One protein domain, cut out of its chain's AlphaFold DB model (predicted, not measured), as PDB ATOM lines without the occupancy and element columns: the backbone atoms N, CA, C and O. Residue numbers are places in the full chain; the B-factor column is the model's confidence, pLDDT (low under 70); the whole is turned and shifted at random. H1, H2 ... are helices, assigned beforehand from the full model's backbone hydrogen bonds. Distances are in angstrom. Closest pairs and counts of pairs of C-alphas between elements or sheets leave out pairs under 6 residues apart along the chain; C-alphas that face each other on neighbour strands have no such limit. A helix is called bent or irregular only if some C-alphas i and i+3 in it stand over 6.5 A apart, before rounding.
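Overview. This is residues 2 to 99 of the 328 residues of an uncharacterized protein of Serpula lacrymans var. lacrymans (strain S7.3) (UniProt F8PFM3). Two long helices, H1 and H3, run lengthwise in roughly the same direction with a gap between them, and the chain that folds back from the end of H1 to the start of H3 fills part of that gap, with the short helix H2 in its middle. It is a loose, rod-like arrangement in which H1 and H3 stay apart from each other. The printed part has 98 residues with three named helices, H1, H2 and H3 in chain order, and no named strand; the class is all helix. The whole is loose, with a radius of gyration of the C-alphas of 17.2 A, and spans 53 by 26 by 21 A.

Along the chain. The longest helix, H1, holds residues 2 to 37 and measures 51.9 A from C-alpha 2 at (60.230, 51.913, 40.875) to C-alpha 37 at (36.482, 5.832, 38.457). H3 holds residues 69 to 95 and measures 38.7 A, ending with C-alpha 95 at (24.451, 26.248, 46.316). H2 holds residues 46 to 53, and its first and last C-alphas are 10.5 A apart. No helix is bent or irregular.

Arrangement. H1 touches H2 with residues 16 to 24 alone, and the closest C-alphas, those of Gln 17 and Ser 53, are 5.3 A apart. Their lines stand at a shallow tilt of 34 degrees, only just short of steep, and they run opposite ways. H1 and H2 form a helical hairpin. H2 and H3 only just touch, with 3 pairs of C-alphas within 8 A, and H3 does so with residues 82 to 86 alone. The closest C-alphas there are those of Ala 51 and Gln 82, 6.3 A apart. H2 and H3 run opposite ways at a steep tilt of 46 degrees. H1 and H3 are apart. In H1, H2 and H3 every O i to N i+4 pair is within hydrogen-bond range.

Size, cuts and confidence. The two C-alphas farthest apart are those of Val 37 and Ser 68, at 54.0 A. The printed part has no cut. The link from H1 to H2 is short, with 8 residues, and the link from H2 to H3 is long, with 15 residues, 54 to 68. Residues 2 to 8, which belong to H1, stand free, as do residues 90 to 99, of which 90 to 95 belong to H3. The mean pLDDT of the printed part is 71.4, and 38 residues are under 70, among them residues 50 to 71 and 92 to 99.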
ATOM      1  N   LEU A   2      61.026  52.291  42.061       65.69
ATOM      2  CA  LEU A   2      60.230  51.913  40.875       65.69
ATOM      3  C   LEU A   2      60.748  50.632  40.195       65.69
ATOM      4  O   LEU A   2      59.962  49.753  39.862       65.69
ATOM      5  N   GLU A   3      62.066  50.506  40.035       66.50
ATOM      6  CA  GLU A   3      62.696  49.312  39.451       66.50
ATOM      7  C   GLU A   3      62.475  48.062  40.313       66.50
ATOM      8  O   GLU A   3      62.149  46.999  39.785       66.50
ATOM      9  N   ASP A   4      62.533  48.206  41.641       70.19
ATOM     10  CA  ASP A   4      62.226  47.124  42.583       70.19
ATOM     11  C   ASP A   4      60.764  46.679  42.485       70.19
ATOM     12  O   ASP A   4      60.479  45.483  42.473       70.19
ATOM     13  N   ALA A   5      59.831  47.629  42.348       68.94
ATOM     14  CA  ALA A   5      58.414  47.333  42.160       68.94
ATOM     15  C   ALA A   5      58.148  46.627  40.816       68.94
ATOM     16  O   ALA A   5      57.353  45.689  40.753       68.94
ATOM     17  N   ILE A   6      58.851  47.019  39.747       70.81
ATOM     18  CA  ILE A   6      58.783  46.351  38.437       70.81
ATOM     19  C   ILE A   6      59.321  44.918  38.538       70.81
ATOM     20  O   ILE A   6      58.674  43.979  38.066       70.81
ATOM     21  N   ALA A   7      60.466  44.726  39.195       74.00
ATOM     22  CA  ALA A   7      61.057  43.408  39.407       74.00
ATOM     23  C   ALA A   7      60.159  42.509  40.274       74.00
ATOM     24  O   ALA A   7      60.007  41.316  39.995       74.00
ATOM     25  N   GLN A   8      59.522  43.070  41.303       76.19
ATOM     26  CA  GLN A   8      58.584  42.358  42.167       76.19
ATOM     27  C   GLN A   8      57.314  41.945  41.414       76.19
ATOM     28  O   GLN A   8      56.900  40.791  41.533       76.19
ATOM     29  N   ASN A   9      56.752  42.824  40.582       71.31
ATOM     30  CA  ASN A   9      55.609  42.495  39.725       71.31
ATOM     31  C   ASN A   9      55.951  41.398  38.713       71.31
ATOM     32  O   ASN A   9      55.175  40.464  38.530       71.31
ATOM     33  N   TYR A  10      57.142  41.443  38.110       76.44
ATOM     34  CA  TYR A  10      57.584  40.393  37.195       76.44
ATOM     35  C   TYR A  10      57.693  39.025  37.892       76.44
ATOM     36  O   TYR A  10      57.208  38.017  37.373       76.44
ATOM     37  N   ARG A  11      58.251  38.988  39.109       79.94
ATOM     38  CA  ARG A  11      58.307  37.768  39.934       79.94
ATOM     39  C   ARG A  11      56.916  37.274  40.328       79.94
ATOM     40  O   ARG A  11      56.671  36.070  40.304       79.94
ATOM     41  N   LEU A  12      56.010  38.179  40.690       77.00
ATOM     42  CA  LEU A  12      54.635  37.841  41.053       77.00
ATOM     43  C   LEU A  12      53.885  37.242  39.859       77.00
ATOM     44  O   LEU A  12      53.247  36.203  40.000       77.00
ATOM     45  N   ARG A  13      54.060  37.815  38.665       74.44
ATOM     46  CA  ARG A  13      53.512  37.283  37.415       74.44
ATOM     47  C   ARG A  13      54.006  35.870  37.118       74.44
ATOM     48  O   ARG A  13      53.195  35.003  36.815       74.44
ATOM     49  N   GLN A  14      55.310  35.618  37.231       81.00
ATOM     50  CA  GLN A  14      55.858  34.270  37.029       81.00
ATOM     51  C   GLN A  14      55.278  33.259  38.025       81.00
ATOM     52  O   GLN A  14      54.991  32.123  37.657       81.00
ATOM     53  N   ARG A  15      55.069  33.674  39.281       81.81
ATOM     54  CA  ARG A  15      54.429  32.830  40.298       81.81
ATOM     55  C   ARG A  15      52.970  32.545  39.964       81.81
ATOM     56  O   ARG A  15      52.581  31.390  40.029       81.81
ATOM     57  N   LEU A  16      52.194  33.552  39.568       77.50
ATOM     58  CA  LEU A  16      50.794  33.370  39.176       77.50
ATOM     59  C   LEU A  16      50.658  32.461  37.951       77.50
ATOM     60  O   LEU A  16      49.819  31.572  37.948       77.50
ATOM     61  N   GLN A  17      51.530  32.617  36.953       80.75
ATOM     62  CA  GLN A  17      51.553  31.739  35.781       80.75
ATOM     63  C   GLN A  17      51.912  30.296  36.139       80.75
ATOM     64  O   GLN A  17      51.299  29.374  35.608       80.75
ATOM     65  N   ARG A  18      52.866  30.096  37.057       82.31
ATOM     66  CA  ARG A  18      53.201  28.763  37.570       82.31
ATOM     67  C   ARG A  18      52.024  28.152  38.330       82.31
ATOM     68  O   ARG A  18      51.630  27.047  38.007       82.31
ATOM     69  N   VAL A  19      51.404  28.899  39.244       80.56
ATOM     70  CA  VAL A  19      50.220  28.433  39.986       80.56
ATOM     71  C   VAL A  19      49.066  28.101  39.036       80.56
ATOM     72  O   VAL A  19      48.420  27.076  39.199       80.56
ATOM     73  N   ALA A  20      48.821  28.919  38.010       79.75
ATOM     74  CA  ALA A  20      47.793  28.640  37.011       79.75
ATOM     75  C   ALA A  20      48.092  27.365  36.200       79.75
ATOM     76  O   ALA A  20      47.169  26.613  35.891       79.75
ATOM     77  N   ALA A  21      49.363  27.108  35.870       82.56
ATOM     78  CA  ALA A  21      49.783  25.864  35.227       82.56
ATOM     79  C   ALA A  21      49.584  24.658  36.158       82.56
ATOM     80  O   ALA A  21      48.933  23.698  35.762       82.56
ATOM     81  N   ASP A  22      50.015  24.761  37.416       84.12
ATOM     82  CA  ASP A  22      49.869  23.696  38.414       84.12
ATOM     83  C   ASP A  22      48.386  23.351  38.667       84.12
ATOM     84  O   ASP A  22      48.019  22.185  38.793       84.12
ATOM     85  N   VAL A  23      47.500  24.355  38.700       81.94
ATOM     86  CA  VAL A  23      46.051  24.144  38.854       81.94
ATOM     87  C   VAL A  23      45.444  23.481  37.610       81.94
ATOM     88  O   VAL A  23      44.574  22.622  37.747       81.94
ATOM     89  N   ARG A  24      45.908  23.821  36.398       83.00
ATOM     90  CA  ARG A  24      45.498  23.128  35.159       83.00
ATOM     91  C   ARG A  24      45.970  21.671  35.147       83.00
ATOM     92  O   ARG A  24      45.202  20.787  34.770       83.00
ATOM     93  N   ASP A  25      47.189  21.408  35.601       83.31
ATOM     94  CA  ASP A  25      47.734  20.053  35.708       83.31
ATOM     95  C   ASP A  25      46.963  19.231  36.751       83.31
ATOM     96  O   ASP A  25      46.586  18.086  36.505       83.31
ATOM     97  N   TYR A  26      46.616  19.835  37.889       83.56
ATOM     98  CA  TYR A  26      45.748  19.201  38.878       83.56
ATOM     99  C   TYR A  26      44.365  18.865  38.305       83.56
ATOM    100  O   TYR A  26      43.852  17.766  38.512       83.56
ATOM    101  N   GLU A  27      43.767  19.782  37.549       82.62
ATOM    102  CA  GLU A  27      42.445  19.595  36.954       82.62
ATOM    103  C   GLU A  27      42.434  18.513  35.862       82.62
ATOM    104  O   GLU A  27      41.504  17.705  35.768       82.62
ATOM    105  N   THR A  28      43.495  18.431  35.060       84.31
ATOM    106  CA  THR A  28      43.665  17.356  34.070       84.31
ATOM    107  C   THR A  28      43.889  15.998  34.736       84.31
ATOM    108  O   THR A  28      43.272  15.011  34.336       84.31
ATOM    109  N   LEU A  29      44.689  15.924  35.803       84.12
ATOM    110  CA  LEU A  29      44.855  14.693  36.584       84.12
ATOM    111  C   LEU A  29      43.543  14.260  37.245       84.12
ATOM    112  O   LEU A  29      43.166  13.089  37.170       84.12
ATOM    113  N   ARG A  30      42.820  15.207  37.845       79.50
ATOM    114  CA  ARG A  30      41.541  14.953  38.507       79.50
ATOM    115  C   ARG A  30      40.473  14.494  37.521       79.50
ATOM    116  O   ARG A  30      39.792  13.513  37.799       79.50
ATOM    117  N   SER A  31      40.339  15.150  36.371       82.75
ATOM    118  CA  SER A  31      39.381  14.742  35.336       82.75
ATOM    119  C   SER A  31      39.700  13.357  34.762       82.75
ATOM    120  O   SER A  31      38.786  12.550  34.588       82.75
ATOM    121  N   ASN A  32      40.980  13.033  34.550       83.62
ATOM    122  CA  ASN A  32      41.405  11.694  34.130       83.62
ATOM    123  C   ASN A  32      41.084  10.630  35.187       83.62
ATOM    124  O   ASN A  32      40.550   9.577  34.847       83.62
ATOM    125  N   PHE A  33      41.353  10.917  36.462       81.88
ATOM    126  CA  PHE A  33      41.053  10.012  37.572       81.88
ATOM    127  C   PHE A  33      39.543   9.813  37.774       81.88
ATOM    128  O   PHE A  33      39.065   8.695  37.927       81.88
ATOM    129  N   MET A  34      38.751  10.879  37.717       76.62
ATOM    130  CA  MET A  34      37.296  10.761  37.832       76.62
ATOM    131  C   MET A  34      36.697   9.983  36.654       76.62
ATOM    132  O   MET A  34      35.771   9.195  36.847       76.62
ATOM    133  N   ARG A  35      37.271  10.121  35.448       77.62
ATOM    134  CA  ARG A  35      36.887   9.333  34.268       77.62
ATOM    135  C   ARG A  35      37.207   7.846  34.425       77.62
ATOM    136  O   ARG A  35      36.399   7.029  33.992       77.62
ATOM    137  N   THR A  36      38.340   7.478  35.030       78.31
ATOM    138  CA  THR A  36      38.667   6.061  35.289       78.31
ATOM    139  C   THR A  36      37.790   5.453  36.379       78.31
ATOM    140  O   THR A  36      37.482   4.267  36.313       78.31
ATOM    141  N   VAL A  37      37.354   6.259  37.348       79.75
ATOM    142  CA  VAL A  37      36.482   5.832  38.457       79.75
ATOM    143  C   VAL A  37      34.986   5.904  38.087       79.75
ATOM    144  O   VAL A  37      34.137   5.409  38.824       79.75
ATOM    145  N   GLY A  38      34.637   6.461  36.921       69.62
ATOM    146  CA  GLY A  38      33.253   6.550  36.436       69.62
ATOM    147  C   GLY A  38      32.392   7.583  37.174       69.62
ATOM    148  O   GLY A  38      31.167   7.505  37.123       69.62
ATOM    149  N   MET A  39      33.013   8.543  37.865       70.62
ATOM    150  CA  MET A  39      32.312   9.594  38.605       70.62
ATOM    151  C   MET A  39      32.125  10.855  37.746       70.62
ATOM    152  O   MET A  39      33.027  11.224  36.986       70.62
ATOM    153  N   PRO A  40      30.983  11.559  37.867       65.25
ATOM    154  CA  PRO A  40      30.774  12.825  37.176       65.25
ATOM    155  C   PRO A  40      31.732  13.890  37.724       65.25
ATOM    156  O   PRO A  40      31.690  14.246  38.901       65.25
ATOM    157  N   HIS A  41      32.606  14.406  36.858       75.31
ATOM    158  CA  HIS A  41      33.539  15.487  37.181       75.31
ATOM    159  C   HIS A  41      33.007  16.818  36.660       75.31
ATOM    160  O   HIS A  41      32.697  16.944  35.475       75.31
ATOM    161  N   ARG A  42      32.940  17.826  37.532       69.69
ATOM    162  CA  ARG A  42      32.648  19.202  37.128       69.69
ATOM    163  C   ARG A  42      33.961  19.921  36.883       69.69
ATOM    164  O   ARG A  42      34.703  20.175  37.831       69.69
ATOM    165  N   SER A  43      34.225  20.247  35.622       74.19
ATOM    166  CA  SER A  43      35.445  20.950  35.265       74.19
ATOM    167  C   SER A  43      35.474  22.354  35.862       74.19
ATOM    168  O   SER A  43      34.451  23.047  35.862       74.19
ATOM    169  N   ILE A  44      36.641  22.793  36.327       76.31
ATOM    170  CA  ILE A  44      36.848  24.199  36.691       76.31
ATOM    171  C   ILE A  44      36.561  25.062  35.447       76.31
ATOM    172  O   ILE A  44      37.096  24.758  34.377       76.31
ATOM    173  N   PRO A  45      35.730  26.118  35.553       77.31
ATOM    174  CA  PRO A  45      35.421  26.974  34.418       77.31
ATOM    175  C   PRO A  45      36.699  27.564  33.808       77.31
ATOM    176  O   PRO A  45      37.551  28.072  34.552       77.31
ATOM    177  N   PRO A  46      36.860  27.515  32.476       70.88
ATOM    178  CA  PRO A  46      38.046  28.043  31.810       70.88
ATOM    179  C   PRO A  46      38.230  29.539  32.089       70.88
ATOM    180  O   PRO A  46      39.361  29.996  32.222       70.88
ATOM    181  N   GLU A  47      37.142  30.282  32.312       69.50
ATOM    182  CA  GLU A  47      37.174  31.705  32.660       69.50
ATOM    183  C   GLU A  47      37.886  31.967  33.997       69.50
ATOM    184  O   GLU A  47      38.525  33.005  34.173       69.50
ATOM    185  N   LEU A  48      37.810  31.022  34.940       70.00
ATOM    186  CA  LEU A  48      38.451  31.124  36.252       70.00
ATOM    187  C   LEU A  48      39.946  30.787  36.172       70.00
ATOM    188  O   LEU A  48      40.771  31.453  36.799       70.00
ATOM    189  N   LEU A  49      40.306  29.796  35.355       71.75
ATOM    190  CA  LEU A  49      41.704  29.460  35.066       71.75
ATOM    191  C   LEU A  49      42.395  30.580  34.280       71.75
ATOM    192  O   LEU A  49      43.549  30.919  34.554       71.75
ATOM    193  N   ASP A  50      41.677  31.199  33.347       69.69
ATOM    194  CA  ASP A  50      42.179  32.330  32.581       69.69
ATOM    195  C   ASP A  50      42.310  33.581  33.458       69.69
ATOM    196  O   ASP A  50      43.330  34.268  33.372       69.69
ATOM    197  N   ALA A  51      41.383  33.816  34.395       69.38
ATOM    198  CA  ALA A  51      41.499  34.881  35.393       69.38
ATOM    199  C   ALA A  51      42.734  34.728  36.302       69.38
ATOM    200  O   ALA A  51      43.378  35.729  36.609       69.38
ATOM    201  N   PHE A  52      43.108  33.500  36.684       67.50
ATOM    202  CA  PHE A  52      44.349  33.224  37.424       67.50
ATOM    203  C   PHE A  52      45.613  33.487  36.596       67.50
ATOM    204  O   PHE A  52      46.643  33.896  37.136       67.50
ATOM    205  N   SER A  53      45.548  33.239  35.287       68.06
ATOM    206  CA  SER A  53      46.692  33.381  34.382       68.06
ATOM    207  C   SER A  53      46.939  34.828  33.927       68.06
ATOM    208  O   SER A  53      48.072  35.191  33.586       68.06
ATOM    209  N   HIS A  54      45.897  35.664  33.944       69.19
ATOM    210  CA  HIS A  54      45.947  37.056  33.519       69.19
ATOM    211  C   HIS A  54      46.192  38.006  34.698       69.19
ATOM    212  O   HIS A  54      45.310  38.307  35.497       69.19
ATOM    213  N   ASP A  55      47.413  38.538  34.759       66.00
ATOM    214  CA  ASP A  55      47.791  39.594  35.697       66.00
ATOM    215  C   ASP A  55      47.013  40.893  35.383       66.00
ATOM    216  O   ASP A  55      47.125  41.410  34.258       66.00
ATOM    217  N   PRO A  56      46.255  41.455  36.347       59.94
ATOM    218  CA  PRO A  56      45.472  42.673  36.148       59.94
ATOM    219  C   PRO A  56      46.348  43.901  35.864       59.94
ATOM    220  O   PRO A  56      45.865  44.854  35.258       59.94
ATOM    221  N   SER A  57      47.632  43.864  36.241       58.25
ATOM    222  CA  SER A  57      48.624  44.911  35.974       58.25
ATOM    223  C   SER A  57      49.399  44.712  34.666       58.25
ATOM    224  O   SER A  57      50.184  45.580  34.269       58.25
ATOM    225  N   SER A  58      49.177  43.598  33.954       59.12
ATOM    226  CA  SER A  58      49.880  43.339  32.701       59.12
ATOM    227  C   SER A  58      49.447  44.334  31.623       59.12
ATOM    228  O   SER A  58      48.291  44.414  31.202       59.12
ATOM    229  N   VAL A  59      50.414  45.130  31.168       53.66
ATOM    230  CA  VAL A  59      50.271  46.110  30.086       53.66
ATOM    231  C   VAL A  59      50.193  45.372  28.744       53.66
ATOM    232  O   VAL A  59      51.066  45.484  27.884       53.66
ATOM    233  N   THR A  60      49.162  44.556  28.551       51.03
ATOM    234  CA  THR A  60      48.840  43.981  27.246       51.03
ATOM    235  C   THR A  60      48.054  45.023  26.452       51.03
ATOM    236  O   THR A  60      46.862  45.226  26.667       51.03
ATOM    237  N   SER A  61      48.799  45.728  25.595       52.66
ATOM    238  CA  SER A  61      48.428  46.623  24.480       52.66
ATOM    239  C   SER A  61      47.472  47.812  24.719       52.66
ATOM    240  O   SER A  61      47.757  48.889  24.194       52.66
ATOM    241  N   GLY A  62      46.400  47.692  25.509       53.53
ATOM    242  CA  GLY A  62      45.382  48.745  25.688       53.53
ATOM    243  C   GLY A  62      45.786  49.864  26.655       53.53
ATOM    244  O   GLY A  62      45.670  51.048  26.338       53.53
ATOM    245  N   THR A  63      46.364  49.503  27.802       52.22
ATOM    246  CA  THR A  63      46.800  50.448  28.851       52.22
ATOM    247  C   THR A  63      48.078  51.212  28.502       52.22
ATOM    248  O   THR A  63      48.441  52.170  29.178       52.22
ATOM    249  N   ARG A  64      48.749  50.854  27.398       52.97
ATOM    250  CA  ARG A  64      49.958  51.546  26.919       52.97
ATOM    251  C   ARG A  64      49.659  52.962  26.403       52.97
ATOM    252  O   ARG A  64      50.553  53.804  26.390       52.97
ATOM    253  N   LYS A  65      48.412  53.226  25.981       55.16
ATOM    254  CA  LYS A  65      47.949  54.546  25.510       55.16
ATOM    255  C   LYS A  65      47.351  55.417  26.623       55.16
ATOM    256  O   LYS A  65      47.293  56.634  26.468       55.16
ATOM    257  N   THR A  66      46.930  54.830  27.740       58.31
ATOM    258  CA  THR A  66      46.341  55.554  28.874       58.31
ATOM    259  C   THR A  66      47.430  55.953  29.866       58.31
ATOM    260  O   THR A  66      47.990  55.103  30.554       58.31
ATOM    261  N   LYS A  67      47.752  57.247  29.944       58.44
ATOM    262  CA  LYS A  67      48.687  57.787  30.943       58.44
ATOM    263  C   LYS A  67      47.935  58.162  32.229       58.44
ATOM    264  O   LYS A  67      46.847  58.724  32.150       58.44
ATOM    265  N   SER A  68      48.572  57.951  33.386       66.56
ATOM    266  CA  SER A  68      48.122  58.407  34.720       66.56
ATOM    267  C   SER A  68      46.945  57.614  35.333       66.56
ATOM    268  O   SER A  68      46.704  56.473  34.951       66.56
ATOM    269  N   TRP A  69      46.260  58.196  36.325       68.62
ATOM    270  CA  TRP A  69      45.241  57.614  37.219       68.62
ATOM    271  C   TRP A  69      44.201  56.693  36.557       68.62
ATOM    272  O   TRP A  69      43.792  55.712  37.168       68.62
ATOM    273  N   ARG A  70      43.843  56.924  35.288       65.44
ATOM    274  CA  ARG A  70      42.934  56.048  34.526       65.44
ATOM    275  C   ARG A  70      43.470  54.630  34.324       65.44
ATOM    276  O   ARG A  70      42.692  53.689  34.275       65.44
ATOM    277  N   ALA A  71      44.788  54.466  34.207       65.69
ATOM    278  CA  ALA A  71      45.399  53.140  34.146       65.69
ATOM    279  C   ALA A  71      45.277  52.414  35.492       65.69
ATOM    280  O   ALA A  71      45.048  51.212  35.523       65.69
ATOM    281  N   VAL A  72      45.379  53.149  36.604       70.06
ATOM    282  CA  VAL A  72      45.191  52.600  37.955       70.06
ATOM    283  C   VAL A  72      43.733  52.189  38.165       70.06
ATOM    284  O   VAL A  72      43.469  51.119  38.704       70.06
ATOM    285  N   GLU A  73      42.790  52.994  37.679       75.00
ATOM    286  CA  GLU A  73      41.356  52.708  37.752       75.00
ATOM    287  C   GLU A  73      40.944  51.519  36.868       75.00
ATOM    288  O   GLU A  73      40.171  50.671  37.307       75.00
ATOM    289  N   ASP A  74      41.512  51.374  35.665       73.81
ATOM    290  CA  ASP A  74      41.286  50.189  34.819       73.81
ATOM    291  C   ASP A  74      41.822  48.909  35.484       73.81
ATOM    292  O   ASP A  74      41.134  47.888  35.517       73.81
ATOM    293  N   ILE A  75      43.014  48.966  36.091       72.00
ATOM    294  CA  ILE A  75      43.574  47.847  36.868       72.00
ATOM    295  C   ILE A  75      42.660  47.509  38.053       72.00
ATOM    296  O   ILE A  75      42.355  46.338  38.280       72.00
ATOM    297  N   HIS A  76      42.184  48.520  38.784       77.12
ATOM    298  CA  HIS A  76      41.256  48.328  39.896       77.12
ATOM    299  C   HIS A  76      39.954  47.657  39.435       77.12
ATOM    300  O   HIS A  76      39.546  46.651  40.010       77.12
ATOM    301  N   ASN A  77      39.360  48.125  38.335       78.62
ATOM    302  CA  ASN A  77      38.144  47.544  37.763       78.62
ATOM    303  C   ASN A  77      38.343  46.091  37.300       78.62
ATOM    304  O   ASN A  77      37.443  45.265  37.457       78.62
ATOM    305  N   ARG A  78      39.521  45.740  36.767       74.31
ATOM    306  CA  ARG A  78      39.862  44.350  36.416       74.31
ATOM    307  C   ARG A  78      39.968  43.455  37.646       74.31
ATOM    308  O   ARG A  78      39.430  42.354  37.622       74.31
ATOM    309  N   ILE A  79      40.600  43.936  38.718       76.00
ATOM    310  CA  ILE A  79      40.680  43.213  39.997       76.00
ATOM    311  C   ILE A  79      39.279  42.989  40.569       76.00
ATOM    312  O   ILE A  79      38.963  41.881  40.994       76.00
ATOM    313  N   VAL A  80      38.423  44.014  40.541       79.88
ATOM    314  CA  VAL A  80      37.038  43.917  41.024       79.88
ATOM    315  C   VAL A  80      36.253  42.871  40.229       79.88
ATOM    316  O   VAL A  80      35.639  41.999  40.836       79.88
ATOM    317  N   ARG A  81      36.345  42.871  38.891       78.06
ATOM    318  CA  ARG A  81      35.699  41.845  38.050       78.06
ATOM    319  C   ARG A  81      36.230  40.441  38.327       78.06
ATOM    320  O   ARG A  81      35.442  39.509  38.415       78.06
ATOM    321  N   GLN A  82      37.543  40.279  38.505       74.12
ATOM    322  CA  GLN A  82      38.129  38.986  38.873       74.12
ATOM    323  C   GLN A  82      37.581  38.497  40.221       74.12
ATOM    324  O   GLN A  82      37.163  37.347  40.335       74.12
ATOM    325  N   GLN A  83      37.524  39.372  41.229       78.38
ATOM    326  CA  GLN A  83      36.949  39.050  42.539       78.38
ATOM    327  C   GLN A  83      35.464  38.689  42.453       78.38
ATOM    328  O   GLN A  83      35.011  37.797  43.167       78.38
ATOM    329  N   GLU A  84      34.710  39.362  41.590       80.81
ATOM    330  CA  GLU A  84      33.301  39.070  41.353       80.81
ATOM    331  C   GLU A  84      33.114  37.692  40.709       80.81
ATOM    332  O   GLU A  84      32.343  36.888  41.230       80.81
ATOM    333  N   THR A  85      33.909  37.343  39.692       76.19
ATOM    334  CA  THR A  85      33.925  35.991  39.106       76.19
ATOM    335  C   THR A  85      34.256  34.921  40.151       76.19
ATOM    336  O   THR A  85      33.600  33.881  40.199       76.19
ATOM    337  N   PHE A  86      35.222  35.179  41.044       74.19
ATOM    338  CA  PHE A  86      35.539  34.267  42.150       74.19
ATOM    339  C   PHE A  86      34.381  34.111  43.132       74.19
ATOM    340  O   PHE A  86      34.082  32.997  43.556       74.19
ATOM    341  N   ARG A  87      33.715  35.211  43.496       78.88
ATOM    342  CA  ARG A  87      32.565  35.173  44.406       78.88
ATOM    343  C   ARG A  87      31.393  34.410  43.805       78.88
ATOM    344  O   ARG A  87      30.817  33.595  44.514       78.88
ATOM    345  N   ILE A  88      31.102  34.622  42.523       78.25
ATOM    346  CA  ILE A  88      30.046  33.908  41.794       78.25
ATOM    347  C   ILE A  88      30.354  32.405  41.742       78.25
ATOM    348  O   ILE A  88      29.487  31.581  42.023       78.25
ATOM    349  N   PHE A  89      31.603  32.025  41.456       69.81
ATOM    350  CA  PHE A  89      32.004  30.618  41.484       69.81
ATOM    351  C   PHE A  89      31.855  30.005  42.883       69.81
ATOM    352  O   PHE A  89      31.292  28.923  43.027       69.81
ATOM    353  N   LEU A  90      32.301  30.709  43.927       73.44
ATOM    354  CA  LEU A  90      32.173  30.244  45.309       73.44
ATOM    355  C   LEU A  90      30.712  30.132  45.761       73.44
ATOM    356  O   LEU A  90      30.396  29.212  46.513       73.44
ATOM    357  N   SER A  91      29.816  31.016  45.309       74.12
ATOM    358  CA  SER A  91      28.382  30.885  45.592       74.12
ATOM    359  C   SER A  91      27.760  29.691  44.872       74.12
ATOM    360  O   SER A  91      27.008  28.958  45.501       74.12
ATOM    361  N   ILE A  92      28.139  29.426  43.618       66.88
ATOM    362  CA  ILE A  92      27.646  28.268  42.851       66.88
ATOM    363  C   ILE A  92      28.125  26.947  43.477       66.88
ATOM    364  O   ILE A  92      27.351  26.008  43.630       66.88
ATOM    365  N   VAL A  93      29.388  26.881  43.916       63.00
ATOM    366  CA  VAL A  93      29.935  25.716  44.640       63.00
ATOM    367  C   VAL A  93      29.230  25.496  45.986       63.00
ATOM    368  O   VAL A  93      29.151  24.364  46.457       63.00
ATOM    369  N   LYS A  94      28.701  26.561  46.599       59.34
ATOM    370  CA  LYS A  94      27.985  26.508  47.879       59.34
ATOM    371  C   LYS A  94      26.497  26.161  47.724       59.34
ATOM    372  O   LYS A  94      25.945  25.541  48.626       59.34
ATOM    373  N   GLU A  95      25.862  26.545  46.614       57.44
ATOM    374  CA  GLU A  95      24.451  26.248  46.316       57.44
ATOM    375  C   GLU A  95      24.222  24.834  45.773       57.44
ATOM    376  O   GLU A  95      23.179  24.252  46.057       57.44
ATOM    377  N   ASP A  96      25.187  24.239  45.063       52.88
ATOM    378  CA  ASP A  96      24.983  22.929  44.424       52.88
ATOM    379  C   ASP A  96      24.890  21.739  45.397       52.88
ATOM    380  O   ASP A  96      24.650  20.619  44.955       52.88
ATOM    381  N   GLY A  97      25.036  21.944  46.714       52.94
ATOM    382  CA  GLY A  97      24.672  20.942  47.730       52.94
ATOM    383  C   GLY A  97      25.340  19.569  47.576       52.94
ATOM    384  O   GLY A  97      24.895  18.598  48.183       52.94
ATOM    385  N   ILE A  98      26.396  19.465  46.764       54.28
ATOM    386  CA  ILE A  98      27.155  18.235  46.587       54.28
ATOM    387  C   ILE A  98      27.972  18.082  47.870       54.28
ATOM    388  O   ILE A  98      28.779  18.971  48.161       54.28
ATOM    389  N   PRO A  99      27.779  17.008  48.659       48.41
ATOM    390  CA  PRO A  99      28.621  16.775  49.816       48.41
ATOM    391  C   PRO A  99      30.059  16.724  49.312       48.41
ATOM    392  O   PRO A  99      30.389  15.921  48.434       48.41
TER     393      PRO A  99